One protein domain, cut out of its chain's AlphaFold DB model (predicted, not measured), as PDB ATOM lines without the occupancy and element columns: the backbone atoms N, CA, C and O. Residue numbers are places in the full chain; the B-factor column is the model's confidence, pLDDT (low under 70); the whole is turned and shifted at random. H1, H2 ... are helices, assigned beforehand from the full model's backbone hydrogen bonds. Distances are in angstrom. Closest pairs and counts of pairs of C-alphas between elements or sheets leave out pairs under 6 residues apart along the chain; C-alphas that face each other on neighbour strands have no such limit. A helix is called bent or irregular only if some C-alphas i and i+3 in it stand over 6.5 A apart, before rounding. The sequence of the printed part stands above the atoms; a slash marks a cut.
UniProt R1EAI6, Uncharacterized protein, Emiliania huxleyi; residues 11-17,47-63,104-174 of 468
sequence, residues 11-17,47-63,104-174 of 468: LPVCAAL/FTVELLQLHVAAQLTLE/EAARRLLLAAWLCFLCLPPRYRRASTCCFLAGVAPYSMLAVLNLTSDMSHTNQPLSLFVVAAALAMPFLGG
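What this domain is: This is residues 11 to 17, 47 to 63 and 104 to 174 of the 468 residues of an uncharacterized protein of Emiliania huxleyi (UniProt R1EAI6). Three helices make a slab: the long, kinked H4 lies in the middle, with H3 and H5 folded back along two sides of it as two helical hairpins. H2 lies over one side of this slab, and the short H1 lies beyond H2 as the part farthest out. The printed part has 95 residues with five named helices, in the order H1 to H5, and no named strand: all helix. It is compact, with a radius of gyration of the C-alphas of 13.3 A and spans of 40 by 30 by 25 A.

Where its parts are: H1, residues 11 to 17, begins at C-alpha 11 (2.147, -12.427, 2.907) and is 9.7 A long. H2, residues 49 to 63, is 20.9 A long, and H3, residues 104 to 119, is 22.2 A. H4, residues 122 to 149, is 37.0 A long, with a kink of 42 degrees near residue 129; it is irregular, C-alphas 123 and 126 being 8.6 A apart. H5, residues 155 to 168, is 20.2 A long and ends at C-alpha 168 (-5.981, 8.785, -15.458).

How they stand to each other: H1 and H2 only just touch, with 3 pairs of C-alphas within 8 A, the closest being Ala 15 and Ala 58 at 6.4 A. H2 touches residues 111 to 118 of H3, at a tilt of 36 degrees, only just steep; the closest C-alphas, Gln 53 and Leu 118, are 5.8 A apart. H2 is near H4 and H5. H3 and H4 touch, opposite ways at a shallow tilt of 31 degrees, the closest C-alphas being Leu 110 and Gly 135 at 4.4 A. H4 and H5 touch, also opposite ways at 31 degrees, the closest C-alphas being Leu 133 and Ala 166 at 6.1 A. H3 and H5 are apart. Every O i to N i+4 pair is within hydrogen-bond range in H1, H2 and H3, against 21 of 24 in H4 and 9 of 10 in H5.

The domain as a whole: The two farthest C-alphas, Arg 123 and Met 151, are 40.1 A apart. Residues 18 to 46 and 64 to 103 are not printed; the C-alpha gaps are 21.2 A and 13.4 A. The links H3 to H4 and H4 to H5 are tight. Mean pLDDT of the printed part is 73.6, with residues 11 to 17, 62 to 63, 143 to 157 and 173 under 70.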
ATOM      1  N   LEU A  11       2.574 -13.306   4.006       43.38
ATOM      2  CA  LEU A  11       2.147 -12.427   2.907       43.38
ATOM      3  C   LEU A  11       1.476 -11.115   3.381       43.38
ATOM      4  O   LEU A  11       1.899 -10.046   2.939       43.38
ATOM      5  N   PRO A  12       0.487 -11.139   4.303       41.78
ATOM      6  CA  PRO A  12      -0.110  -9.930   4.868       41.78
ATOM      7  C   PRO A  12       0.893  -9.109   5.676       41.78
ATOM      8  O   PRO A  12       0.810  -7.886   5.679       41.78
ATOM      9  N   VAL A  13       1.859  -9.764   6.332       45.38
ATOM     10  CA  VAL A  13       2.926  -9.098   7.090       45.38
ATOM     11  C   VAL A  13       3.894  -8.399   6.137       45.38
ATOM     12  O   VAL A  13       4.196  -7.233   6.340       45.38
ATOM     13  N   CYS A  14       4.321  -9.046   5.053       42.66
ATOM     14  CA  CYS A  14       5.154  -8.444   4.015       42.66
ATOM     15  C   CYS A  14       4.430  -7.299   3.297       42.66
ATOM     16  O   CYS A  14       5.029  -6.248   3.089       42.66
ATOM     17  N   ALA A  15       3.140  -7.454   2.985       43.56
ATOM     18  CA  ALA A  15       2.320  -6.386   2.418       43.56
ATOM     19  C   ALA A  15       2.143  -5.217   3.403       43.56
ATOM     20  O   ALA A  15       2.302  -4.063   3.018       43.56
ATOM     21  N   ALA A  16       1.891  -5.492   4.685       44.75
ATOM     22  CA  ALA A  16       1.806  -4.472   5.726       44.75
ATOM     23  C   ALA A  16       3.148  -3.765   5.949       44.75
ATOM     24  O   ALA A  16       3.162  -2.550   6.111       44.75
ATOM     25  N   LEU A  17       4.270  -4.491   5.907       45.28
ATOM     26  CA  LEU A  17       5.624  -3.945   6.010       45.28
ATOM     27  C   LEU A  17       5.994  -3.106   4.784       45.28
ATOM     28  O   LEU A  17       6.596  -2.052   4.954       45.28
ATOM     29  N   PHE A  47      -5.182  11.461  -5.690       72.56
ATOM     30  CA  PHE A  47      -4.640  10.140  -5.992       72.56
ATOM     31  C   PHE A  47      -3.297  10.326  -6.708       72.56
ATOM     32  O   PHE A  47      -3.218  11.140  -7.632       72.56
ATOM     33  N   THR A  48      -2.251   9.611  -6.295       78.44
ATOM     34  CA  THR A  48      -0.899   9.770  -6.852       78.44
ATOM     35  C   THR A  48      -0.421   8.514  -7.574       78.44
ATOM     36  O   THR A  48      -1.016   7.439  -7.463       78.44
ATOM     37  N   VAL A  49       0.675   8.651  -8.327       78.06
ATOM     38  CA  VAL A  49       1.338   7.508  -8.972       78.06
ATOM     39  C   VAL A  49       1.861   6.532  -7.919       78.06
ATOM     40  O   VAL A  49       1.732   5.328  -8.118       78.06
ATOM     41  N   GLU A  50       2.360   7.010  -6.772       79.12
ATOM     42  CA  GLU A  50       2.842   6.117  -5.710       79.12
ATOM     43  C   GLU A  50       1.714   5.266  -5.113       79.12
ATOM     44  O   GLU A  50       1.911   4.082  -4.847       79.12
ATOM     45  N   LEU A  51       0.508   5.827  -4.944       76.56
ATOM     46  CA  LEU A  51      -0.659   5.056  -4.499       76.56
ATOM     47  C   LEU A  51      -1.065   3.992  -5.527       76.56
ATOM     48  O   LEU A  51      -1.435   2.880  -5.144       76.56
ATOM     49  N   LEU A  52      -0.957   4.300  -6.824       79.56
ATOM     50  CA  LEU A  52      -1.193   3.323  -7.888       79.56
ATOM     51  C   LEU A  52      -0.126   2.218  -7.896       79.56
ATOM     52  O   LEU A  52      -0.455   1.048  -8.072       79.56
ATOM     53  N   GLN A  53       1.141   2.567  -7.668       80.31
ATOM     54  CA  GLN A  53       2.233   1.601  -7.527       80.31
ATOM     55  C   GLN A  53       2.016   0.695  -6.312       80.31
ATOM     56  O   GLN A  53       2.119  -0.522  -6.435       80.31
ATOM     57  N   LEU A  54       1.625   1.248  -5.162       79.25
ATOM     58  CA  LEU A  54       1.300   0.453  -3.978       79.25
ATOM     59  C   LEU A  54       0.150  -0.526  -4.256       79.25
ATOM     60  O   LEU A  54       0.236  -1.699  -3.892       79.25
ATOM     61  N   HIS A  55      -0.897  -0.061  -4.945       79.56
ATOM     62  CA  HIS A  55      -2.015  -0.899  -5.369       79.56
ATOM     63  C   HIS A  55      -1.556  -2.071  -6.248       79.56
ATOM     64  O   HIS A  55      -1.864  -3.225  -5.954       79.56
ATOM     65  N   VAL A  56      -0.780  -1.780  -7.297       78.31
ATOM     66  CA  VAL A  56      -0.260  -2.784  -8.238       78.31
ATOM     67  C   VAL A  56       0.665  -3.784  -7.537       78.31
ATOM     68  O   VAL A  56       0.556  -4.984  -7.779       78.31
ATOM     69  N   ALA A  57       1.535  -3.324  -6.636       75.94
ATOM     70  CA  ALA A  57       2.432  -4.191  -5.872       75.94
ATOM     71  C   ALA A  57       1.661  -5.162  -4.969       75.94
ATOM     72  O   ALA A  57       1.941  -6.365  -4.951       75.94
ATOM     73  N   ALA A  58       0.662  -4.658  -4.247       72.88
ATOM     74  CA  ALA A  58      -0.185  -5.481  -3.399       72.88
ATOM     75  C   ALA A  58      -1.004  -6.487  -4.225       72.88
ATOM     76  O   ALA A  58      -1.092  -7.653  -3.841       72.88
ATOM     77  N   GLN A  59      -1.517  -6.084  -5.394       72.12
ATOM     78  CA  GLN A  59      -2.229  -6.994  -6.291       72.12
ATOM     79  C   GLN A  59      -1.319  -8.101  -6.829       72.12
ATOM     80  O   GLN A  59      -1.666  -9.273  -6.728       72.12
ATOM     81  N   LEU A  60      -0.132  -7.759  -7.344       74.50
ATOM     82  CA  LEU A  60       0.836  -8.759  -7.806       74.50
ATOM     83  C   LEU A  60       1.211  -9.741  -6.695       74.50
ATOM     84  O   LEU A  60       1.349 -10.929  -6.959       74.50
ATOM     85  N   THR A  61       1.342  -9.267  -5.456       71.38
ATOM     86  CA  THR A  61       1.656 -10.131  -4.311       71.38
ATOM     87  C   THR A  61       0.558 -11.171  -4.081       71.38
ATOM     88  O   THR A  61       0.861 -12.349  -3.894       71.38
ATOM     89  N   LEU A  62      -0.713 -10.759  -4.146       67.06
ATOM     90  CA  LEU A  62      -1.854 -11.666  -4.008       67.06
ATOM     91  C   LEU A  62      -1.936 -12.674  -5.161       67.06
ATOM     92  O   LEU A  62      -2.118 -13.864  -4.914       67.06
ATOM     93  N   GLU A  63      -1.752 -12.217  -6.401       67.56
ATOM     94  CA  GLU A  63      -1.794 -13.076  -7.590       67.56
ATOM     95  C   GLU A  63      -0.638 -14.086  -7.599       67.56
ATOM     96  O   GLU A  63      -0.853 -15.276  -7.809       67.56
ATOM     97  N   GLU A 104      -0.362 -18.295 -20.218       77.00
ATOM     98  CA  GLU A 104       0.963 -18.175 -19.617       77.00
ATOM     99  C   GLU A 104       1.728 -16.965 -20.170       77.00
ATOM    100  O   GLU A 104       2.290 -16.178 -19.408       77.00
ATOM    101  N   ALA A 105       1.680 -16.745 -21.487       80.75
ATOM    102  CA  ALA A 105       2.261 -15.556 -22.104       80.75
ATOM    103  C   ALA A 105       1.620 -14.259 -21.576       80.75
ATOM    104  O   ALA A 105       2.337 -13.315 -21.245       80.75
ATOM    105  N   ALA A 106       0.290 -14.220 -21.437       79.06
ATOM    106  CA  ALA A 106      -0.421 -13.067 -20.884       79.06
ATOM    107  C   ALA A 106      -0.030 -12.787 -19.423       79.06
ATOM    108  O   ALA A 106       0.209 -11.634 -19.068       79.06
ATOM    109  N   ARG A 107       0.104 -13.827 -18.588       78.50
ATOM    110  CA  ARG A 107       0.553 -13.704 -17.189       78.50
ATOM    111  C   ARG A 107       1.982 -13.185 -17.082       78.50
ATOM    112  O   ARG A 107       2.242 -12.280 -16.294       78.50
ATOM    113  N   ARG A 108       2.901 -13.709 -17.897       81.75
ATOM    114  CA  ARG A 108       4.295 -13.238 -17.936       81.75
ATOM    115  C   ARG A 108       4.393 -11.794 -18.402       81.75
ATOM    116  O   ARG A 108       5.142 -11.027 -17.807       81.75
ATOM    117  N   LEU A 109       3.627 -11.421 -19.428       85.31
ATOM    118  CA  LEU A 109       3.573 -10.045 -19.916       85.31
ATOM    119  C   LEU A 109       3.032  -9.100 -18.841       85.31
ATOM    120  O   LEU A 109       3.649  -8.070 -18.590       85.31
ATOM    121  N   LEU A 110       1.928  -9.469 -18.184       84.12
ATOM    122  CA  LEU A 110       1.366  -8.724 -17.057       84.12
ATOM    123  C   LEU A 110       2.412  -8.516 -15.957       84.12
ATOM    124  O   LEU A 110       2.665  -7.380 -15.558       84.12
ATOM    125  N   LEU A 111       3.042  -9.604 -15.504       82.44
ATOM    126  CA  LEU A 111       4.037  -9.570 -14.438       82.44
ATOM    127  C   LEU A 111       5.232  -8.694 -14.824       82.44
ATOM    128  O   LEU A 111       5.601  -7.806 -14.065       82.44
ATOM    129  N   ALA A 112       5.812  -8.900 -16.007       85.81
ATOM    130  CA  ALA A 112       6.954  -8.124 -16.476       85.81
ATOM    131  C   ALA A 112       6.610  -6.633 -16.616       85.81
ATOM    132  O   ALA A 112       7.354  -5.779 -16.139       85.81
ATOM    133  N   ALA A 113       5.465  -6.312 -17.221       87.69
ATOM    134  CA  ALA A 113       5.029  -4.938 -17.428       87.69
ATOM    135  C   ALA A 113       4.793  -4.211 -16.097       87.69
ATOM    136  O   ALA A 113       5.274  -3.094 -15.904       87.69
ATOM    137  N   TRP A 114       4.109  -4.851 -15.147       88.56
ATOM    138  CA  TRP A 114       3.834  -4.242 -13.850       88.56
ATOM    139  C   TRP A 114       5.055  -4.216 -12.926       88.56
ATOM    140  O   TRP A 114       5.239  -3.224 -12.229       88.56
ATOM    141  N   LEU A 115       5.961  -5.197 -12.980       82.94
ATOM    142  CA  LEU A 115       7.261  -5.099 -12.304       82.94
ATOM    143  C   LEU A 115       8.078  -3.914 -12.836       82.94
ATOM    144  O   LEU A 115       8.588  -3.122 -12.047       82.94
ATOM    145  N   CYS A 116       8.136  -3.724 -14.156       86.50
ATOM    146  CA  CYS A 116       8.782  -2.551 -14.745       86.50
ATOM    147  C   CYS A 116       8.118  -1.243 -14.287       86.50
ATOM    148  O   CYS A 116       8.817  -0.297 -13.934       86.50
ATOM    149  N   PHE A 117       6.784  -1.185 -14.230       87.19
ATOM    150  CA  PHE A 117       6.053  -0.024 -13.704       87.19
ATOM    151  C   PHE A 117       6.422   0.305 -12.246       87.19
ATOM    152  O   PHE A 117       6.568   1.482 -11.904       87.19
ATOM    153  N   LEU A 118       6.595  -0.718 -11.404       83.81
ATOM    154  CA  LEU A 118       6.970  -0.572  -9.995       83.81
ATOM    155  C   LEU A 118       8.435  -0.165  -9.807       83.81
ATOM    156  O   LEU A 118       8.744   0.620  -8.915       83.81
ATOM    157  N   CYS A 119       9.341  -0.693 -10.631       85.88
ATOM    158  CA  CYS A 119      10.776  -0.436 -10.508       85.88
ATOM    159  C   CYS A 119      11.223   0.878 -11.165       85.88
ATOM    160  O   CYS A 119      12.305   1.378 -10.854       85.88
ATOM    161  N   LEU A 120      10.431   1.441 -12.085       82.00
ATOM    162  CA  LEU A 120      10.779   2.690 -12.754       82.00
ATOM    163  C   LEU A 120      10.601   3.888 -11.806       82.00
ATOM    164  O   LEU A 120       9.489   4.136 -11.334       82.00
ATOM    165  N   PRO A 121      11.657   4.691 -11.562       77.88
ATOM    166  CA  PRO A 121      11.524   5.873 -10.725       77.88
ATOM    167  C   PRO A 121      10.615   6.928 -11.384       77.88
ATOM    168  O   PRO A 121      10.567   7.008 -12.617       77.88
ATOM    169  N   PRO A 122       9.969   7.808 -10.590       72.75
ATOM    170  CA  PRO A 122       8.978   8.779 -11.078       72.75
ATOM    171  C   PRO A 122       9.463   9.678 -12.225       72.75
ATOM    172  O   PRO A 122       8.673  10.110 -13.064       72.75
ATOM    173  N   ARG A 123      10.780   9.918 -12.317       78.62
ATOM    174  CA  ARG A 123      11.408  10.678 -13.412       78.62
ATOM    175  C   ARG A 123      11.186  10.067 -14.804       78.62
ATOM    176  O   ARG A 123      11.189  10.797 -15.787       78.62
ATOM    177  N   TYR A 124      10.945   8.756 -14.907       84.56
ATOM    178  CA  TYR A 124      10.635   8.070 -16.170       84.56
ATOM    179  C   TYR A 124       9.131   7.896 -16.379       84.56
ATOM    180  O   TYR A 124       8.664   6.839 -16.805       84.56
ATOM    181  N   ARG A 125       8.358   8.947 -16.099       80.19
ATOM    182  CA  ARG A 125       6.893   8.922 -16.125       80.19
ATOM    183  C   ARG A 125       6.313   8.291 -17.387       80.19
ATOM    184  O   ARG A 125       5.481   7.409 -17.276       80.19
ATOM    185  N   ARG A 126       6.783   8.678 -18.580       85.25
ATOM    186  CA  ARG A 126       6.280   8.123 -19.854       85.25
ATOM    187  C   ARG A 126       6.485   6.611 -19.953       85.25
ATOM    188  O   ARG A 126       5.554   5.899 -20.305       85.25
ATOM    189  N   ALA A 127       7.680   6.131 -19.610       87.19
ATOM    190  CA  ALA A 127       7.984   4.703 -19.622       87.19
ATOM    191  C   ALA A 127       7.142   3.954 -18.578       87.19
ATOM    192  O   ALA A 127       6.555   2.928 -18.896       87.19
ATOM    193  N   SER A 128       7.005   4.520 -17.374       84.50
ATOM    194  CA  SER A 128       6.143   3.991 -16.313       84.50
ATOM    195  C   SER A 128       4.680   3.888 -16.780       84.50
ATOM    196  O   SER A 128       4.084   2.817 -16.681       84.50
ATOM    197  N   THR A 129       4.128   4.931 -17.416       83.81
ATOM    198  CA  THR A 129       2.792   4.900 -18.036       83.81
ATOM    199  C   THR A 129       2.669   3.774 -19.057       83.81
ATOM    200  O   THR A 129       1.722   2.996 -18.993       83.81
ATOM    201  N   CYS A 130       3.618   3.661 -19.990       88.50
ATOM    202  CA  CYS A 130       3.596   2.616 -21.012       88.50
ATOM    203  C   CYS A 130       3.627   1.215 -20.388       88.50
ATOM    204  O   CYS A 130       2.855   0.356 -20.802       88.50
ATOM    205  N   CYS A 131       4.461   0.999 -19.368       87.75
ATOM    206  CA  CYS A 131       4.525  -0.256 -18.623       87.75
ATOM    207  C   CYS A 131       3.205  -0.570 -17.902       87.75
ATOM    208  O   CYS A 131       2.722  -1.698 -17.978       87.75
ATOM    209  N   PHE A 132       2.574   0.419 -17.261       87.25
ATOM    210  CA  PHE A 132       1.259   0.235 -16.642       87.25
ATOM    211  C   PHE A 132       0.208  -0.180 -17.681       87.25
ATOM    212  O   PHE A 132      -0.432  -1.220 -17.527       87.25
ATOM    213  N   LEU A 133       0.085   0.586 -18.773       86.81
ATOM    214  CA  LEU A 133      -0.880   0.336 -19.851       86.81
ATOM    215  C   LEU A 133      -0.658  -1.021 -20.533       86.81
ATOM    216  O   LEU A 133      -1.623  -1.731 -20.815       86.81
ATOM    217  N   ALA A 134       0.602  -1.408 -20.745       88.50
ATOM    218  CA  ALA A 134       0.957  -2.705 -21.310       88.50
ATOM    219  C   ALA A 134       0.505  -3.874 -20.423       88.50
ATOM    220  O   ALA A 134       0.164  -4.925 -20.955       88.50
ATOM    221  N   GLY A 135       0.463  -3.697 -19.097       83.62
ATOM    222  CA  GLY A 135      -0.084  -4.695 -18.178       83.62
ATOM    223  C   GLY A 135      -1.613  -4.648 -18.039       83.62
ATOM    224  O   GLY A 135      -2.230  -5.687 -17.826       83.62
ATOM    225  N   VAL A 136      -2.263  -3.496 -18.244       83.69
ATOM    226  CA  VAL A 136      -3.738  -3.389 -18.204       83.69
ATOM    227  C   VAL A 136      -4.394  -4.294 -19.250       83.69
ATOM    228  O   VAL A 136      -5.354  -4.983 -18.930       83.69
ATOM    229  N   ALA A 137      -3.867  -4.354 -20.476       81.88
ATOM    230  CA  ALA A 137      -4.434  -5.185 -21.543       81.88
ATOM    231  C   ALA A 137      -4.506  -6.696 -21.200       81.88
ATOM    232  O   ALA A 137      -5.607  -7.259 -21.245       81.88
ATOM    233  N   PRO A 138      -3.402  -7.380 -20.823       80.88
ATOM    234  CA  PRO A 138      -3.462  -8.772 -20.390       80.88
ATOM    235  C   PRO A 138      -4.239  -8.937 -19.080       80.88
ATOM    236  O   PRO A 138      -4.930  -9.941 -18.935       80.88
ATOM    237  N   TYR A 139      -4.203  -7.964 -18.161       79.56
ATOM    238  CA  TYR A 139      -5.019  -8.002 -16.945       79.56
ATOM    239  C   TYR A 139      -6.520  -8.009 -17.266       79.56
ATOM    240  O   TYR A 139      -7.245  -8.866 -16.775       79.56
ATOM    241  N   SER A 140      -6.994  -7.115 -18.137       77.31
ATOM    242  CA  SER A 140      -8.392  -7.074 -18.575       77.31
ATOM    243  C   SER A 140      -8.795  -8.348 -19.311       77.31
ATOM    244  O   SER A 140      -9.883  -8.862 -19.071       77.31
ATOM    245  N   MET A 141      -7.921  -8.901 -20.161       78.62
ATOM    246  CA  MET A 141      -8.165 -10.193 -20.811       78.62
ATOM    247  C   MET A 141      -8.338 -11.309 -19.774       78.62
ATOM    248  O   MET A 141      -9.316 -12.050 -19.830       78.62
ATOM    249  N   LEU A 142      -7.411 -11.418 -18.818       72.56
ATOM    250  CA  LEU A 142      -7.461 -12.420 -17.753       72.56
ATOM    251  C   LEU A 142      -8.669 -12.215 -16.840       72.56
ATOM    252  O   LEU A 142      -9.290 -13.195 -16.455       72.56
ATOM    253  N   ALA A 143      -9.044 -10.971 -16.545       68.94
ATOM    254  CA  ALA A 143     -10.234 -10.646 -15.774       68.94
ATOM    255  C   ALA A 143     -11.512 -11.064 -16.508       68.94
ATOM    256  O   ALA A 143     -12.355 -11.716 -15.907       68.94
ATOM    257  N   VAL A 144     -11.652 -10.758 -17.802       67.62
ATOM    258  CA  VAL A 144     -12.797 -11.207 -18.614       67.62
ATOM    259  C   VAL A 144     -12.854 -12.731 -18.661       67.62
ATOM    260  O   VAL A 144     -13.911 -13.305 -18.420       67.62
ATOM    261  N   LEU A 145     -11.718 -13.393 -18.898       63.31
ATOM    262  CA  LEU A 145     -11.650 -14.853 -18.884       63.31
ATOM    263  C   LEU A 145     -12.052 -15.409 -17.519       63.31
ATOM    264  O   LEU A 145     -12.914 -16.280 -17.470       63.31
ATOM    265  N   ASN A 146     -11.520 -14.844 -16.434       60.72
ATOM    266  CA  ASN A 146     -11.872 -15.218 -15.072       60.72
ATOM    267  C   ASN A 146     -13.370 -15.034 -14.817       60.72
ATOM    268  O   ASN A 146     -13.999 -15.945 -14.313       60.72
ATOM    269  N   LEU A 147     -13.976 -13.927 -15.253       57.22
ATOM    270  CA  LEU A 147     -15.420 -13.700 -15.133       57.22
ATOM    271  C   LEU A 147     -16.254 -14.723 -15.909       57.22
ATOM    272  O   LEU A 147     -17.341 -15.092 -15.472       57.22
ATOM    273  N   THR A 148     -15.748 -15.195 -17.049       53.41
ATOM    274  CA  THR A 148     -16.417 -16.239 -17.837       53.41
ATOM    275  C   THR A 148     -16.188 -17.654 -17.290       53.41
ATOM    276  O   THR A 148     -17.014 -18.543 -17.532       53.41
ATOM    277  N   SER A 149     -15.092 -17.883 -16.555       45.16
ATOM    278  CA  SER A 149     -14.663 -19.210 -16.093       45.16
ATOM    279  C   SER A 149     -14.947 -19.495 -14.620       45.16
ATOM    280  O   SER A 149     -15.241 -20.641 -14.290       45.16
ATOM    281  N   ASP A 150     -14.859 -18.491 -13.750       44.41
ATOM    282  CA  ASP A 150     -14.935 -18.624 -12.299       44.41
ATOM    283  C   ASP A 150     -15.742 -17.480 -11.658       44.41
ATOM    284  O   ASP A 150     -15.704 -16.318 -12.065       44.41
ATOM    285  N   MET A 151     -16.498 -17.808 -10.617       46.12
ATOM    286  CA  MET A 151     -17.446 -16.899  -9.966       46.12
ATOM    287  C   MET A 151     -16.787 -16.050  -8.873       46.12
ATOM    288  O   MET A 151     -17.426 -15.693  -7.886       46.12
ATOM    289  N   SER A 152     -15.501 -15.707  -9.007       48.16
ATOM    290  CA  SER A 152     -14.829 -14.838  -8.036       48.16
ATOM    291  C   SER A 152     -15.260 -13.378  -8.253       48.16
ATOM    292  O   SER A 152     -14.552 -12.552  -8.837       48.16
ATOM    293  N   HIS A 153     -16.471 -13.064  -7.794       54.34
ATOM    294  CA  HIS A 153     -17.147 -11.776  -7.962       54.34
ATOM    295  C   HIS A 153     -16.372 -10.594  -7.353       54.34
ATOM    296  O   HIS A 153     -16.560  -9.444  -7.744       54.34
ATOM    297  N   THR A 154     -15.447 -10.881  -6.436       57.81
ATOM    298  CA  THR A 154     -14.559  -9.907  -5.793       57.81
ATOM    299  C   THR A 154     -13.583  -9.229  -6.762       57.81
ATOM    300  O   THR A 154     -13.100  -8.145  -6.451       57.81
ATOM    301  N   ASN A 155     -13.343  -9.785  -7.957       64.56
ATOM    302  CA  ASN A 155     -12.381  -9.233  -8.921       64.56
ATOM    303  C   ASN A 155     -12.988  -8.211  -9.911       64.56
ATOM    304  O   ASN A 155     -12.245  -7.531 -10.626       64.56
ATOM    305  N   GLN A 156     -14.320  -8.056  -9.956       68.88
ATOM    306  CA  GLN A 156     -14.996  -7.105 -10.863       68.88
ATOM    307  C   GLN A 156     -14.682  -5.636 -10.534       68.88
ATOM    308  O   GLN A 156     -14.243  -4.914 -11.436       68.88
ATOM    309  N   PRO A 157     -14.828  -5.171  -9.273       68.19
ATOM    310  CA  PRO A 157     -14.574  -3.771  -8.935       68.19
ATOM    311  C   PRO A 157     -13.103  -3.402  -9.164       68.19
ATOM    312  O   PRO A 157     -12.785  -2.339  -9.691       68.19
ATOM    313  N   LEU A 158     -12.205  -4.335  -8.846       71.31
ATOM    314  CA  LEU A 158     -10.775  -4.205  -9.081       71.31
ATOM    315  C   LEU A 158     -10.454  -4.016 -10.572       71.31
ATOM    316  O   LEU A 158      -9.675  -3.140 -10.938       71.31
ATOM    317  N   SER A 159     -11.099  -4.789 -11.444       73.31
ATOM    318  CA  SER A 159     -10.885  -4.697 -12.892       73.31
ATOM    319  C   SER A 159     -11.392  -3.390 -13.483       73.31
ATOM    320  O   SER A 159     -10.693  -2.765 -14.280       73.31
ATOM    321  N   LEU A 160     -12.565  -2.931 -13.041       72.88
ATOM    322  CA  LEU A 160     -13.093  -1.619 -13.416       72.88
ATOM    323  C   LEU A 160     -12.165  -0.488 -12.962       72.88
ATOM    324  O   LEU A 160     -11.914   0.447 -13.724       72.88
ATOM    325  N   PHE A 161     -11.610  -0.588 -11.752       78.31
ATOM    326  CA  PHE A 161     -10.662   0.398 -11.248       78.31
ATOM    327  C   PHE A 161      -9.364   0.434 -12.062       78.31
ATOM    328  O   PHE A 161      -8.935   1.514 -12.452       78.31
ATOM    329  N   VAL A 162      -8.764  -0.720 -12.369       80.00
ATOM    330  CA  VAL A 162      -7.527  -0.799 -13.168       80.00
ATOM    331  C   VAL A 162      -7.718  -0.168 -14.554       80.00
ATOM    332  O   VAL A 162      -6.867   0.599 -15.005       80.00
ATOM    333  N   VAL A 163      -8.861  -0.415 -15.204       78.00
ATOM    334  CA  VAL A 163      -9.199   0.202 -16.499       78.00
ATOM    335  C   VAL A 163      -9.376   1.718 -16.369       78.00
ATOM    336  O   VAL A 163      -8.844   2.470 -17.181       78.00
ATOM    337  N   ALA A 164     -10.066   2.202 -15.337       76.88
ATOM    338  CA  ALA A 164     -10.221   3.640 -15.118       76.88
ATOM    339  C   ALA A 164      -8.897   4.333 -14.756       76.88
ATOM    340  O   ALA A 164      -8.622   5.440 -15.222       76.88
ATOM    341  N   ALA A 165      -8.036   3.669 -13.982       80.88
ATOM    342  CA  ALA A 165      -6.699   4.151 -13.658       80.88
ATOM    343  C   ALA A 165      -5.826   4.296 -14.915       80.88
ATOM    344  O   ALA A 165      -5.030   5.229 -14.988       80.88
ATOM    345  N   ALA A 166      -6.025   3.452 -15.934       80.31
ATOM    346  CA  ALA A 166      -5.346   3.569 -17.227       80.31
ATOM    347  C   ALA A 166      -5.643   4.900 -17.932       80.31
ATOM    348  O   ALA A 166      -4.744   5.496 -18.525       80.31
ATOM    349  N   LEU A 167      -6.877   5.398 -17.813       79.06
ATOM    350  CA  LEU A 167      -7.291   6.681 -18.387       79.06
ATOM    351  C   LEU A 167      -6.704   7.872 -17.620       79.06
ATOM    352  O   LEU A 167      -6.379   8.897 -18.215       79.06
ATOM    353  N   ALA A 168      -6.543   7.737 -16.303       78.62
ATOM    354  CA  ALA A 168      -5.981   8.785 -15.458       78.62
ATOM    355  C   ALA A 168      -4.444   8.837 -15.514       78.62
ATOM    356  O   ALA A 168      -3.869   9.921 -15.406       78.62
ATOM    357  N   MET A 169      -3.773   7.693 -15.695       81.00
ATOM    358  CA  MET A 169      -2.315   7.556 -15.553       81.00
ATOM    359  C   MET A 169      -1.496   8.610 -16.319       81.00
ATOM    360  O   MET A 169      -0.607   9.211 -15.715       81.00
ATOM    361  N   PRO A 170      -1.786   8.926 -17.601       82.12
ATOM    362  CA  PRO A 170      -1.024   9.929 -18.351       82.12
ATOM    363  C   PRO A 170      -0.961  11.300 -17.667       82.12
ATOM    364  O   PRO A 170      -0.017  12.055 -17.891       82.12
ATOM    365  N   PHE A 171      -1.939  11.596 -16.810       79.06
ATOM    366  CA  PHE A 171      -2.098  12.849 -16.083       79.06
ATOM    367  C   PHE A 171      -1.677  12.732 -14.609       79.06
ATOM    368  O   PHE A 171      -1.240  13.724 -14.028       79.06
ATOM    369  N   LEU A 172      -1.645  11.527 -14.028       74.12
ATOM    370  CA  LEU A 172      -1.141  11.292 -12.668       74.12
ATOM    371  C   LEU A 172       0.365  11.592 -12.563       74.12
ATOM    372  O   LEU A 172       1.160  11.143 -13.393       74.12
ATOM    373  N   GLY A 173       0.762  12.366 -11.548       67.00
ATOM    374  CA  GLY A 173       2.160  12.742 -11.279       67.00
ATOM    375  C   GLY A 173       2.614  14.073 -11.891       67.00
ATOM    376  O   GLY A 173       3.765  14.466 -11.709       67.00
ATOM    377  N   GLY A 174       1.738  14.786 -12.605       71.50
ATOM    378  CA  GLY A 174       1.969  16.190 -12.949       71.50
ATOM    379  C   GLY A 174       1.785  17.091 -11.723       71.50
ATOM    380  O   GLY A 174       0.890  16.850 -10.916       71.50
TER     381      GLY A 174